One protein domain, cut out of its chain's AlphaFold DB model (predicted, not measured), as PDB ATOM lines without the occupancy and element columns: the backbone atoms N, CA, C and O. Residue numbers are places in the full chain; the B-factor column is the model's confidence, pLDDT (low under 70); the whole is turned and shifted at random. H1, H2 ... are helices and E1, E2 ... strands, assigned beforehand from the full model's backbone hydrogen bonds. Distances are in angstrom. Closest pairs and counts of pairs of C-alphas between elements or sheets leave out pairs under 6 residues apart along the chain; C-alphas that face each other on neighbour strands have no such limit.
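What this domain is: This is residues 2 to 100 of the 404 residues of an uncharacterized protein of Mytilus galloprovincialis (UniProt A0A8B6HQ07). The model has two separate parts: a thin hairpin of strands E1 and E2 and a lobe of four helices, joined by the long stretch of residues 27 to 40. In the lobe, H2 and H3 fold back on each other as a helical hairpin, while H4 packs at steep angles on H1 and on residues 56 to 60 of H2. Residues 15 to 20, at the tip of the strand hairpin, stick out. The printed part has 99 residues, in the order E1, E2, H1, H2, H3, H4, with an antiparallel sheet E1 - E2; its class is mostly helix. It is only just loose, close to extended, with a radius of gyration of the C-alphas of 18.7 A and a flat outline of 47 by 40 by 19 A.

How they stand to each other: E1, residues 9 to 13, and E2, residues 22 to 26, are antiparallel at 155 degrees; N 11 and O 24 are 2.8 A apart, within hydrogen-bond range. H1, residues 41 to 50, touches H4, residues 87 to 98, at a steep tilt of 53 degrees, the same way; their closest C-alphas, of Tyr 48 and Lys 94, are 6.4 A apart. H2, residues 56 to 69, is about perpendicular to H4, at 79 degrees, and touches it with residues 56 to 60 alone; the closest C-alphas, of Pro 56 and Ala 90, are 5.4 A apart. H1 and H2 only just touch, with 3 pairs of C-alphas within 8 A, the closest those of Met 47 and Val 59 at 6.8 A. H3, residues 74 to 83, forms a helical hairpin with H2 at a shallow tilt of 12 degrees, opposite ways; the closest C-alphas, of Lys 67 and Val 77, are 6.3 A apart. H3 and H4 are apart, and E1 is apart from the four helices. In H1, H2, H3 and H4 every O i to N i+4 pair is within hydrogen-bond range.

Where its parts are: E1 begins at C-alpha 9 (-5.549, 30.556, 106.769) and is 12.9 A long; E2 is 12.7 A. H1 is 14.4 A, H2 20.2 A, H3 14.3 A and H4 16.3 A, ending at C-alpha 98 (-1.304, -4.449, 89.998).

The domain as a whole: The C-alphas farthest apart, of Arg 16 and Ala 71, are 54.7 A apart. The printed part has no cut, and the link from E2 to H1 is long. Confidence is under 70 at residues 2 to 4, 18, 32 to 36, 50, 52 and 97 to 100.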
ATOM      1  N   GLU A   2     -10.465  36.868  87.795       45.03
ATOM      2  CA  GLU A   2     -10.144  37.618  89.012       45.03
ATOM      3  C   GLU A   2      -9.918  36.614  90.142       45.03
ATOM      4  O   GLU A   2     -10.733  35.716  90.361       45.03
ATOM      5  N   PHE A   3      -8.782  36.717  90.824       58.53
ATOM      6  CA  PHE A   3      -8.519  35.908  92.006       58.53
ATOM      7  C   PHE A   3      -9.325  36.491  93.170       58.53
ATOM      8  O   PHE A   3      -9.049  37.603  93.614       58.53
ATOM      9  N   ILE A   4     -10.322  35.748  93.653       66.12
ATOM     10  CA  ILE A   4     -11.069  36.114  94.861       66.12
ATOM     11  C   ILE A   4     -10.137  35.903  96.056       66.12
ATOM     12  O   ILE A   4      -9.670  34.786  96.295       66.12
ATOM     13  N   HIS A   5      -9.838  36.979  96.785       70.19
ATOM     14  CA  HIS A   5      -9.052  36.904  98.012       70.19
ATOM     15  C   HIS A   5      -9.851  36.161  99.092       70.19
ATOM     16  O   HIS A   5     -11.033  36.440  99.295       70.19
ATOM     17  N   CYS A   6      -9.211  35.193  99.750       76.81
ATOM     18  CA  CYS A   6      -9.794  34.396 100.824       76.81
ATOM     19  C   CYS A   6      -8.927  34.571 102.068       76.81
ATOM     20  O   CYS A   6      -7.761  34.170 102.057       76.81
ATOM     21  N   ASP A   7      -9.506  35.148 103.119       77.31
ATOM     22  CA  ASP A   7      -8.808  35.469 104.371       77.31
ATOM     23  C   ASP A   7      -8.575  34.232 105.258       77.31
ATOM     24  O   ASP A   7      -7.889  34.301 106.278       77.31
ATOM     25  N   ALA A   8      -9.133  33.077 104.878       79.31
ATOM     26  CA  ALA A   8      -8.979  31.840 105.624       79.31
ATOM     27  C   ALA A   8      -7.552  31.279 105.508       79.31
ATOM     28  O   ALA A   8      -7.043  30.988 104.421       79.31
ATOM     29  N   VAL A   9      -6.925  31.045 106.659       75.94
ATOM     30  CA  VAL A   9      -5.549  30.556 106.769       75.94
ATOM     31  C   VAL A   9      -5.540  29.071 107.116       75.94
ATOM     32  O   VAL A   9      -6.249  28.604 108.011       75.94
ATOM     33  N   LYS A  10      -4.693  28.306 106.420       80.31
ATOM     34  CA  LYS A  10      -4.480  26.880 106.688       80.31
ATOM     35  C   LYS A  10      -3.348  26.686 107.696       80.31
ATOM     36  O   LYS A  10      -2.189  26.953 107.385       80.31
ATOM     37  N   ILE A  11      -3.672  26.165 108.874       81.94
ATOM     38  CA  ILE A  11      -2.725  25.928 109.967       81.94
ATOM     39  C   ILE A  11      -2.412  24.434 110.046       81.94
ATOM     40  O   ILE A  11      -3.310  23.598 110.133       81.94
ATOM     41  N   TRP A  12      -1.123  24.098 110.026       81.06
ATOM     42  CA  TRP A  12      -0.636  22.723 110.114       81.06
ATOM     43  C   TRP A  12       0.019  22.521 111.474       81.06
ATOM     44  O   TRP A  12       0.979  23.209 111.816       81.06
ATOM     45  N   GLN A  13      -0.485  21.565 112.245       83.81
ATOM     46  CA  GLN A  13       0.083  21.185 113.529       83.81
ATOM     47  C   GLN A  13       0.644  19.768 113.424       83.81
ATOM     48  O   GLN A  13      -0.075  18.834 113.066       83.81
ATOM     49  N   PHE A  14       1.926  19.619 113.761       84.00
ATOM     50  CA  PHE A  14       2.671  18.360 113.718       84.00
ATOM     51  C   PHE A  14       2.934  17.871 115.152       84.00
ATOM     52  O   PHE A  14       3.878  18.344 115.791       84.00
ATOM     53  N   PRO A  15       2.106  16.967 115.708       84.62
ATOM     54  CA  PRO A  15       2.345  16.407 117.034       84.62
ATOM     55  C   PRO A  15       3.587  15.509 117.000       84.62
ATOM     56  O   PRO A  15       3.715  14.674 116.110       84.62
ATOM     57  N   ARG A  16       4.491  15.658 117.977       74.06
ATOM     58  CA  ARG A  16       5.799  14.970 117.983       74.06
ATOM     59  C   ARG A  16       5.707  13.441 118.050       74.06
ATOM     60  O   ARG A  16       6.602  12.772 117.550       74.06
ATOM     61  N   ASP A  17       4.604  12.910 118.572       73.94
ATOM     62  CA  ASP A  17       4.465  11.479 118.880       73.94
ATOM     63  C   ASP A  17       3.410  10.774 118.013       73.94
ATOM     64  O   ASP A  17       2.927   9.694 118.360       73.94
ATOM     65  N   LYS A  18       2.982  11.392 116.902       68.62
ATOM     66  CA  LYS A  18       1.925  10.841 116.042       68.62
ATOM     67  C   LYS A  18       2.305  10.898 114.566       68.62
ATOM     68  O   LYS A  18       2.756  11.919 114.064       68.62
ATOM     69  N   ASN A  19       2.021   9.814 113.842       71.88
ATOM     70  CA  ASN A  19       2.242   9.699 112.391       71.88
ATOM     71  C   ASN A  19       1.141  10.375 111.549       71.88
ATOM     72  O   ASN A  19       0.845   9.939 110.438       71.88
ATOM     73  N   PHE A  20       0.496  11.417 112.072       71.88
ATOM     74  CA  PHE A  20      -0.500  12.191 111.337       71.88
ATOM     75  C   PHE A  20      -0.374  13.679 111.649       71.88
ATOM     76  O   PHE A  20       0.101  14.069 112.714       71.88
ATOM     77  N   VAL A  21      -0.811  14.507 110.702       75.69
ATOM     78  CA  VAL A  21      -0.780  15.968 110.805       75.69
ATOM     79  C   VAL A  21      -2.199  16.469 111.005       75.69
ATOM     80  O   VAL A  21      -3.092  16.106 110.240       75.69
ATOM     81  N   ASN A  22      -2.400  17.318 112.009       77.06
ATOM     82  CA  ASN A  22      -3.667  18.015 112.175       77.06
ATOM     83  C   ASN A  22      -3.655  19.262 111.297       77.06
ATOM     84  O   ASN A  22      -2.730  20.072 111.359       77.06
ATOM     85  N   VAL A  23      -4.685  19.408 110.476       73.38
ATOM     86  CA  VAL A  23      -4.836  20.546 109.577       73.38
ATOM     87  C   VAL A  23      -6.111  21.280 109.955       73.38
ATOM     88  O   VAL A  23      -7.202  20.729 109.829       73.38
ATOM     89  N   TYR A  24      -5.961  22.524 110.393       74.94
ATOM     90  CA  TYR A  24      -7.059  23.423 110.726       74.94
ATOM     91  C   TYR A  24      -7.191  24.487 109.638       74.94
ATOM     92  O   TYR A  24      -6.196  24.911 109.045       74.94
ATOM     93  N   HIS A  25      -8.415  24.934 109.394       75.88
ATOM     94  CA  HIS A  25      -8.686  26.123 108.593       75.88
ATOM     95  C   HIS A  25      -9.278  27.157 109.548       75.88
ATOM     96  O   HIS A  25     -10.239  26.849 110.253       75.88
ATOM     97  N   PHE A  26      -8.640  28.321 109.652       73.69
ATOM     98  CA  PHE A  26      -9.028  29.385 110.573       73.69
ATOM     99  C   PHE A  26      -9.383  30.643 109.782       73.69
ATOM    100  O   PHE A  26      -8.572  31.107 108.980       73.69
ATOM    101  N   GLY A  27     -10.581  31.177 110.018       80.00
ATOM    102  CA  GLY A  27     -11.171  32.290 109.271       80.00
ATOM    103  C   GLY A  27     -12.360  31.858 108.409       80.00
ATOM    104  O   GLY A  27     -12.607  30.664 108.226       80.00
ATOM    105  N   ASP A  28     -13.088  32.840 107.881       77.88
ATOM    106  CA  ASP A  28     -14.260  32.620 107.037       77.88
ATOM    107  C   ASP A  28     -13.851  32.469 105.565       77.88
ATOM    108  O   ASP A  28     -13.105  33.278 105.008       77.88
ATOM    109  N   HIS A  29     -14.327  31.405 104.918       78.19
ATOM    110  CA  HIS A  29     -14.037  31.145 103.510       78.19
ATOM    111  C   HIS A  29     -14.962  31.961 102.596       78.19
ATOM    112  O   HIS A  29     -16.173  31.765 102.600       78.19
ATOM    113  N   THR A  30     -14.383  32.805 101.737       73.94
ATOM    114  CA  THR A  30     -15.088  33.487 100.630       73.94
ATOM    115  C   THR A  30     -14.970  32.732  99.299       73.94
ATOM    116  O   THR A  30     -15.614  33.083  98.311       73.94
ATOM    117  N   CYS A  31     -14.142  31.684  99.249       71.25
ATOM    118  CA  CYS A  31     -13.937  30.867  98.059       71.25
ATOM    119  C   CYS A  31     -15.125  29.927  97.794       71.25
ATOM    120  O   CYS A  31     -15.596  29.234  98.697       71.25
ATOM    121  N   LEU A  32     -15.560  29.838  96.533       65.56
ATOM    122  CA  LEU A  32     -16.557  28.854  96.108       65.56
ATOM    123  C   LEU A  32     -16.002  27.432  96.283       65.56
ATOM    124  O   LEU A  32     -14.887  27.130  95.852       65.56
ATOM    125  N   VAL A  33     -16.793  26.552  96.901       63.06
ATOM    126  CA  VAL A  33     -16.436  25.139  97.072       63.06
ATOM    127  C   VAL A  33     -16.352  24.486  95.694       63.06
ATOM    128  O   VAL A  33     -17.361  24.236  95.041       63.06
ATOM    129  N   THR A  34     -15.138  24.184  95.239       58.69
ATOM    130  CA  THR A  34     -14.944  23.329  94.066       58.69
ATOM    131  C   THR A  34     -15.226  21.886  94.471       58.69
ATOM    132  O   THR A  34     -14.436  21.291  95.213       58.69
ATOM    133  N   ASN A  35     -16.329  21.314  93.984       61.66
ATOM    134  CA  ASN A  35     -16.584  19.882  94.118       61.66
ATOM    135  C   ASN A  35     -15.466  19.126  93.400       61.66
ATOM    136  O   ASN A  35     -15.318  19.208  92.181       61.66
ATOM    137  N   LYS A  36     -14.621  18.436  94.170       61.44
ATOM    138  CA  LYS A  36     -13.551  17.633  93.583       61.44
ATOM    139  C   LYS A  36     -14.170  16.392  92.943       61.44
ATOM    140  O   LYS A  36     -14.920  15.703  93.632       61.44
ATOM    141  N   PRO A  37     -13.800  16.058  91.698       70.06
ATOM    142  CA  PRO A  37     -14.309  14.868  91.035       70.06
ATOM    143  C   PRO A  37     -13.993  13.616  91.857       70.06
ATOM    144  O   PRO A  37     -12.851  13.415  92.311       70.06
ATOM    145  N   TYR A  38     -15.009  12.783  92.071       74.81
ATOM    146  CA  TYR A  38     -14.889  11.509  92.769       74.81
ATOM    147  C   TYR A  38     -14.985  10.382  91.737       74.81
ATOM    148  O   TYR A  38     -16.080  10.045  91.294       74.81
ATOM    149  N   PRO A  39     -13.849   9.806  91.305       78.56
ATOM    150  CA  PRO A  39     -13.881   8.789  90.269       78.56
ATOM    151  C   PRO A  39     -14.559   7.512  90.788       78.56
ATOM    152  O   PRO A  39     -14.417   7.186  91.971       78.56
ATOM    153  N   PRO A  40     -15.222   6.735  89.914       82.19
ATOM    154  CA  PRO A  40     -15.847   5.467  90.276       82.19
ATOM    155  C   PRO A  40     -14.779   4.394  90.550       82.19
ATOM    156  O   PRO A  40     -14.427   3.592  89.683       82.19
ATOM    157  N   VAL A  41     -14.228   4.398  91.769       82.31
ATOM    158  CA  VAL A  41     -13.054   3.598  92.160       82.31
ATOM    159  C   VAL A  41     -13.238   2.111  91.865       82.31
ATOM    160  O   VAL A  41     -12.324   1.494  91.320       82.31
ATOM    161  N   ASP A  42     -14.395   1.535  92.187       79.75
ATOM    162  CA  ASP A  42     -14.622   0.096  92.030       79.75
ATOM    163  C   ASP A  42     -14.733  -0.318  90.558       79.75
ATOM    164  O   ASP A  42     -14.143  -1.318  90.160       79.75
ATOM    165  N   GLN A  43     -15.361   0.507  89.712       79.88
ATOM    166  CA  GLN A  43     -15.414   0.258  88.266       79.88
ATOM    167  C   GLN A  43     -14.021   0.351  87.631       79.88
ATOM    168  O   GLN A  43     -13.646  -0.486  86.808       79.88
ATOM    169  N   ILE A  44     -13.215   1.333  88.054       80.81
ATOM    170  CA  ILE A  44     -11.824   1.483  87.603       80.81
ATOM    171  C   ILE A  44     -10.976   0.286  88.052       80.81
ATOM    172  O   ILE A  44     -10.164  -0.212  87.270       80.81
ATOM    173  N   LYS A  45     -11.158  -0.206  89.287       79.00
ATOM    174  CA  LYS A  45     -10.473  -1.412  89.776       79.00
ATOM    175  C   LYS A  45     -10.822  -2.625  88.924       79.00
ATOM    176  O   LYS A  45      -9.902  -3.236  88.391       79.00
ATOM    177  N   SER A  46     -12.106  -2.919  88.721       73.88
ATOM    178  CA  SER A  46     -12.538  -4.061  87.905       73.88
ATOM    179  C   SER A  46     -12.014  -3.979  86.467       73.88
ATOM    180  O   SER A  46     -11.570  -4.980  85.905       73.88
ATOM    181  N   MET A  47     -11.962  -2.776  85.883       74.56
ATOM    182  CA  MET A  47     -11.354  -2.558  84.566       74.56
ATOM    183  C   MET A  47      -9.861  -2.897  84.543       74.56
ATOM    184  O   MET A  47      -9.399  -3.518  83.586       74.56
ATOM    185  N   TYR A  48      -9.105  -2.538  85.584       76.19
ATOM    186  CA  TYR A  48      -7.690  -2.896  85.697       76.19
ATOM    187  C   TYR A  48      -7.441  -4.354  86.082       76.19
ATOM    188  O   TYR A  48      -6.404  -4.889  85.703       76.19
ATOM    189  N   GLU A  49      -8.354  -4.998  86.807       70.00
ATOM    190  CA  GLU A  49      -8.285  -6.432  87.105       70.00
ATOM    191  C   GLU A  49      -8.433  -7.260  85.825       70.00
ATOM    192  O   GLU A  49      -7.662  -8.189  85.598       70.00
ATOM    193  N   LEU A  50      -9.372  -6.874  84.957       62.88
ATOM    194  CA  LEU A  50      -9.619  -7.541  83.678       62.88
ATOM    195  C   LEU A  50      -8.619  -7.129  82.591       62.88
ATOM    196  O   LEU A  50      -8.260  -7.938  81.739       62.88
ATOM    197  N   ASN A  51      -8.154  -5.876  82.609       70.00
ATOM    198  CA  ASN A  51      -7.280  -5.311  81.579       70.00
ATOM    199  C   ASN A  51      -6.121  -4.489  82.186       70.00
ATOM    200  O   ASN A  51      -6.075  -3.259  82.056       70.00
ATOM    201  N   PRO A  52      -5.122  -5.141  82.811       65.50
ATOM    202  CA  PRO A  52      -4.050  -4.459  83.551       65.50
ATOM    203  C   PRO A  52      -3.150  -3.541  82.709       65.50
ATOM    204  O   PRO A  52      -2.407  -2.703  83.245       65.50
ATOM    205  N   ASP A  53      -3.156  -3.722  81.390       75.25
ATOM    206  CA  ASP A  53      -2.301  -2.984  80.465       75.25
ATOM    207  C   ASP A  53      -2.905  -1.664  79.998       75.25
ATOM    208  O   ASP A  53      -2.136  -0.800  79.575       75.25
ATOM    209  N   PHE A  54      -4.212  -1.443  80.199       77.62
ATOM    210  CA  PHE A  54      -4.848  -0.177  79.834       77.62
ATOM    211  C   PHE A  54      -4.131   1.001  80.480       77.62
ATOM    212  O   PHE A  54      -3.772   0.988  81.662       77.62
ATOM    213  N   LYS A  55      -3.860   2.034  79.697       80.56
ATOM    214  CA  LYS A  55      -3.387   3.314  80.212       80.56
ATOM    215  C   LYS A  55      -4.524   3.977  81.004       80.56
ATOM    216  O   LYS A  55      -5.686   3.710  80.713       80.56
ATOM    217  N   PRO A  56      -4.211   4.848  81.979       79.81
ATOM    218  CA  PRO A  56      -5.227   5.604  82.715       79.81
ATOM    219  C   PRO A  56      -6.286   6.244  81.818       79.81
ATOM    220  O   PRO A  56      -7.468   5.974  82.006       79.81
ATOM    221  N   CYS A  57      -5.850   6.926  80.759       77.44
ATOM    222  CA  CYS A  57      -6.747   7.527  79.780       77.44
ATOM    223  C   CYS A  57      -7.641   6.509  79.045       77.44
ATOM    224  O   CYS A  57      -8.799   6.798  78.779       77.44
ATOM    225  N   GLU A  58      -7.149   5.300  78.753       81.31
ATOM    226  CA  GLU A  58      -7.916   4.263  78.043       81.31
ATOM    227  C   GLU A  58      -9.035   3.678  78.916       81.31
ATOM    228  O   GLU A  58     -10.109   3.365  78.404       81.31
ATOM    229  N   VAL A  59      -8.809   3.548  80.230       81.56
ATOM    230  CA  VAL A  59      -9.861   3.145  81.178       81.56
ATOM    231  C   VAL A  59     -10.929   4.228  81.262       81.56
ATOM    232  O   VAL A  59     -12.113   3.913  81.145       81.56
ATOM    233  N   SER A  60     -10.511   5.488  81.407       80.25
ATOM    234  CA  SER A  60     -11.417   6.637  81.463       80.25
ATOM    235  C   SER A  60     -12.287   6.717  80.205       80.25
ATOM    236  O   SER A  60     -13.511   6.757  80.304       80.25
ATOM    237  N   SER A  61     -11.679   6.626  79.014       81.75
ATOM    238  CA  SER A  61     -12.414   6.624  77.746       81.75
ATOM    239  C   SER A  61     -13.382   5.449  77.633       81.75
ATOM    240  O   SER A  61     -14.513   5.643  77.207       81.75
ATOM    241  N   LYS A  62     -12.989   4.236  78.039       82.94
ATOM    242  CA  LYS A  62     -13.872   3.063  77.945       82.94
ATOM    243  C   LYS A  62     -15.071   3.127  78.879       82.94
ATOM    244  O   LYS A  62     -16.140   2.676  78.488       82.94
ATOM    245  N   LEU A  63     -14.917   3.675  80.083       81.69
ATOM    246  CA  LEU A  63     -16.044   3.852  81.004       81.69
ATOM    247  C   LEU A  63     -17.073   4.837  80.433       81.69
ATOM    248  O   LEU A  63     -18.265   4.534  80.427       81.69
ATOM    249  N   ILE A  64     -16.601   5.953  79.866       81.12
ATOM    250  CA  ILE A  64     -17.458   6.944  79.200       81.12
ATOM    251  C   ILE A  64     -18.152   6.319  77.983       81.12
ATOM    252  O   ILE A  64     -19.369   6.423  77.852       81.12
ATOM    253  N   MET A  65     -17.403   5.618  77.124       80.69
ATOM    254  CA  MET A  65     -17.961   4.962  75.935       80.69
ATOM    255  C   MET A  65     -18.999   3.897  76.297       80.69
ATOM    256  O   MET A  65     -20.053   3.857  75.678       80.69
ATOM    257  N   ASN A  66     -18.765   3.101  77.341       80.75
ATOM    258  CA  ASN A  66     -19.731   2.103  77.801       80.75
ATOM    259  C   ASN A  66     -21.040   2.765  78.272       80.75
ATOM    260  O   ASN A  66     -22.126   2.317  77.919       80.75
ATOM    261  N   LYS A  67     -20.969   3.894  78.994       79.31
ATOM    262  CA  LYS A  67     -22.175   4.653  79.369       79.31
ATOM    263  C   LYS A  67     -22.954   5.150  78.151       79.31
ATOM    264  O   LYS A  67     -24.177   5.015  78.134       79.31
ATOM    265  N   VAL A  68     -22.256   5.643  77.127       76.56
ATOM    266  CA  VAL A  68     -22.869   6.053  75.852       76.56
ATOM    267  C   VAL A  68     -23.527   4.862  75.146       76.56
ATOM    268  O   VAL A  68     -24.671   4.962  74.711       76.56
ATOM    269  N   GLU A  69     -22.846   3.717  75.081       78.75
ATOM    270  CA  GLU A  69     -23.347   2.491  74.445       78.75
ATOM    271  C   GLU A  69     -24.557   1.892  75.179       78.75
ATOM    272  O   GLU A  69     -25.458   1.349  74.544       78.75
ATOM    273  N   THR A  70     -24.634   2.045  76.505       79.69
ATOM    274  CA  THR A  70     -25.778   1.590  77.322       79.69
ATOM    275  C   THR A  70     -26.982   2.544  77.328       79.69
ATOM    276  O   THR A  70     -27.888   2.365  78.138       79.69
ATOM    277  N   ALA A  71     -27.014   3.543  76.436       75.31
ATOM    278  CA  ALA A  71     -28.075   4.551  76.334       75.31
ATOM    279  C   ALA A  71     -28.327   5.344  77.635       75.31
ATOM    280  O   ALA A  71     -29.463   5.714  77.934       75.31
ATOM    281  N   ALA A  72     -27.268   5.618  78.407       80.31
ATOM    282  CA  ALA A  72     -27.358   6.499  79.569       80.31
ATOM    283  C   ALA A  72     -27.760   7.925  79.158       80.31
ATOM    284  O   ALA A  72     -27.503   8.374  78.035       80.31
ATOM    285  N   SER A  73     -28.385   8.653  80.081       83.25
ATOM    286  CA  SER A  73     -28.757  10.044  79.844       83.25
ATOM    287  C   SER A  73     -27.517  10.923  79.654       83.25
ATOM    288  O   SER A  73     -26.426  10.636  80.154       83.25
ATOM    289  N   ARG A  74     -27.684  12.033  78.930       76.88
ATOM    290  CA  ARG A  74     -26.599  12.991  78.678       76.88
ATOM    291  C   ARG A  74     -25.954  13.493  79.976       76.88
ATOM    292  O   ARG A  74     -24.736  13.609  80.035       76.88
ATOM    293  N   GLU A  75     -26.766  13.734  81.000       82.31
ATOM    294  CA  GLU A  75     -26.313  14.195  82.315       82.31
ATOM    295  C   GLU A  75     -25.411  13.156  83.007       82.31
ATOM    296  O   GLU A  75     -24.356  13.504  83.526       82.31
ATOM    297  N   GLU A  76     -25.743  11.863  82.924       77.31
ATOM    298  CA  GLU A  76     -24.912  10.787  83.487       77.31
ATOM    299  C   GLU A  76     -23.573  10.615  82.755       77.31
ATOM    300  O   GLU A  76     -22.563  10.264  83.369       77.31
ATOM    301  N   VAL A  77     -23.555  10.834  81.437       77.06
ATOM    302  CA  VAL A  77     -22.321  10.786  80.640       77.06
ATOM    303  C   VAL A  77     -21.421  11.975  80.981       77.06
ATOM    304  O   VAL A  77     -20.213  11.797  81.147       77.06
ATOM    305  N   GLU A  78     -21.997  13.173  81.122       75.75
ATOM    306  CA  GLU A  78     -21.274  14.391  81.503       75.75
ATOM    307  C   GLU A  78     -20.726  14.303  82.940       75.75
ATOM    308  O   GLU A  78     -19.557  14.632  83.159       75.75
ATOM    309  N   ASP A  79     -21.493  13.764  83.894       79.94
ATOM    310  CA  ASP A  79     -21.026  13.528  85.269       79.94
ATOM    311  C   ASP A  79     -19.897  12.483  85.325       79.94
ATOM    312  O   ASP A  79     -18.876  12.680  85.992       79.94
ATOM    313  N   MET A  80     -20.006  11.390  84.558       79.00
ATOM    314  CA  MET A  80     -18.929  10.400  84.467       79.00
ATOM    315  C   MET A  80     -17.660  10.992  83.844       79.00
ATOM    316  O   MET A  80     -16.559  10.733  84.337       79.00
ATOM    317  N   ALA A  81     -17.800  11.802  82.794       78.81
ATOM    318  CA  ALA A  81     -16.676  12.489  82.177       78.81
ATOM    319  C   ALA A  81     -16.009  13.457  83.166       78.81
ATOM    320  O   ALA A  81     -14.789  13.406  83.315       78.81
ATOM    321  N   PHE A  82     -16.792  14.259  83.899       79.44
ATOM    322  CA  PHE A  82     -16.305  15.176  84.936       79.44
ATOM    323  C   PHE A  82     -15.530  14.437  86.037       79.44
ATOM    324  O   PHE A  82     -14.428  14.842  86.416       79.44
ATOM    325  N   ASN A  83     -16.053  13.298  86.495       78.06
ATOM    326  CA  ASN A  83     -15.430  12.481  87.536       78.06
ATOM    327  C   ASN A  83     -14.147  11.749  87.087       78.06
ATOM    328  O   ASN A  83     -13.362  11.315  87.936       78.06
ATOM    329  N   LEU A  84     -13.904  11.646  85.774       79.81
ATOM    330  CA  LEU A  84     -12.760  10.956  85.163       79.81
ATOM    331  C   LEU A  84     -11.729  11.899  84.507       79.81
ATOM    332  O   LEU A  84     -10.770  11.410  83.916       79.81
ATOM    333  N   VAL A  85     -11.876  13.225  84.640       75.25
ATOM    334  CA  VAL A  85     -10.943  14.220  84.058       75.25
ATOM    335  C   VAL A  85      -9.502  14.055  84.569       75.25
ATOM    336  O   VAL A  85      -8.548  14.319  83.839       75.25
ATOM    337  N   ASP A  86      -9.323  13.624  85.822       73.44
ATOM    338  CA  ASP A  86      -8.003  13.485  86.448       73.44
ATOM    339  C   ASP A  86      -7.484  12.035  86.432       73.44
ATOM    340  O   ASP A  86      -7.764  11.214  87.315       73.44
ATOM    341  N   ASP A  87      -6.620  11.749  85.457       73.62
ATOM    342  CA  ASP A  87      -5.942  10.461  85.276       73.62
ATOM    343  C   ASP A  87      -4.992  10.070  86.431       73.62
ATOM    344  O   ASP A  87      -4.530   8.921  86.502       73.62
ATOM    345  N   SER A  88      -4.648  10.990  87.342       75.06
ATOM    346  CA  SER A  88      -3.749  10.696  88.466       75.06
ATOM    347  C   SER A  88      -4.348   9.662  89.425       75.06
ATOM    348  O   SER A  88      -3.644   8.760  89.892       75.06
ATOM    349  N   LYS A  89      -5.666   9.705  89.651       78.00
ATOM    350  CA  LYS A  89      -6.363   8.754  90.526       78.00
ATOM    351  C   LYS A  89      -6.451   7.365  89.900       78.00
ATOM    352  O   LYS A  89      -6.135   6.383  90.571       78.00
ATOM    353  N   ALA A  90      -6.775   7.271  88.608       78.62
ATOM    354  CA  ALA A  90      -6.762   6.005  87.872       78.62
ATOM    355  C   ALA A  90      -5.365   5.357  87.879       78.62
ATOM    356  O   ALA A  90      -5.236   4.143  88.031       78.62
ATOM    357  N   ARG A  91      -4.300   6.160  87.796       78.31
ATOM    358  CA  ARG A  91      -2.911   5.692  87.920       78.31
ATOM    359  C   ARG A  91      -2.594   5.128  89.308       78.31
ATOM    360  O   ARG A  91      -1.957   4.079  89.394       78.31
ATOM    361  N   ASN A  92      -3.049   5.785  90.373       79.44
ATOM    362  CA  ASN A  92      -2.851   5.315  91.749       79.44
ATOM    363  C   ASN A  92      -3.632   4.019  92.022       79.44
ATOM    364  O   ASN A  92      -3.094   3.092  92.625       79.44
ATOM    365  N   ILE A  93      -4.863   3.913  91.507       79.56
ATOM    366  CA  ILE A  93      -5.667   2.681  91.569       79.56
ATOM    367  C   ILE A  93      -4.977   1.549  90.795       79.56
ATOM    368  O   ILE A  93      -4.860   0.434  91.291       79.56
ATOM    369  N   LYS A  94      -4.424   1.835  89.610       77.31
ATOM    370  CA  LYS A  94      -3.632   0.856  88.853       77.31
ATOM    371  C   LYS A  94      -2.451   0.324  89.664       77.31
ATOM    372  O   LYS A  94      -2.165  -0.871  89.625       77.31
ATOM    373  N   GLN A  95      -1.746   1.198  90.383       70.75
ATOM    374  CA  GLN A  95      -0.619   0.794  91.225       70.75
ATOM    375  C   GLN A  95      -1.055  -0.095  92.397       70.75
ATOM    376  O   GLN A  95      -0.352  -1.059  92.695       70.75
ATOM    377  N   SER A  96      -2.206   0.178  93.022       70.31
ATOM    378  CA  SER A  96      -2.713  -0.627  94.142       70.31
ATOM    379  C   SER A  96      -3.289  -1.981  93.718       70.31
ATOM    380  O   SER A  96      -3.151  -2.945  94.463       70.31
ATOM    381  N   VAL A  97      -3.873  -2.079  92.520       65.19
ATOM    382  CA  VAL A  97      -4.424  -3.335  91.971       65.19
ATOM    383  C   VAL A  97      -3.327  -4.237  91.399       65.19
ATOM    384  O   VAL A  97      -3.325  -5.446  91.613       65.19
ATOM    385  N   VAL A  98      -2.355  -3.668  90.678       59.25
ATOM    386  CA  VAL A  98      -1.304  -4.449  89.998       59.25
ATOM    387  C   VAL A  98      -0.123  -4.764  90.933       59.25
ATOM    388  O   VAL A  98       0.611  -5.728  90.713       59.25
ATOM    389  N   GLY A  99       0.073  -3.984  91.998       51.75
ATOM    390  CA  GLY A  99       1.169  -4.162  92.945       51.75
ATOM    391  C   GLY A  99       0.783  -5.005  94.158       51.75
ATOM    392  O   GLY A  99       0.346  -4.431  95.148       51.75
ATOM    393  N   LYS A 100       1.006  -6.333  94.094       46.03
ATOM    394  CA  LYS A 100       1.566  -7.201  95.175       46.03
ATOM    395  C   LYS A 100       1.241  -8.703  95.059       46.03
ATOM    396  O   LYS A 100       1.972  -9.490  95.644       46.03
TER     397      LYS A 100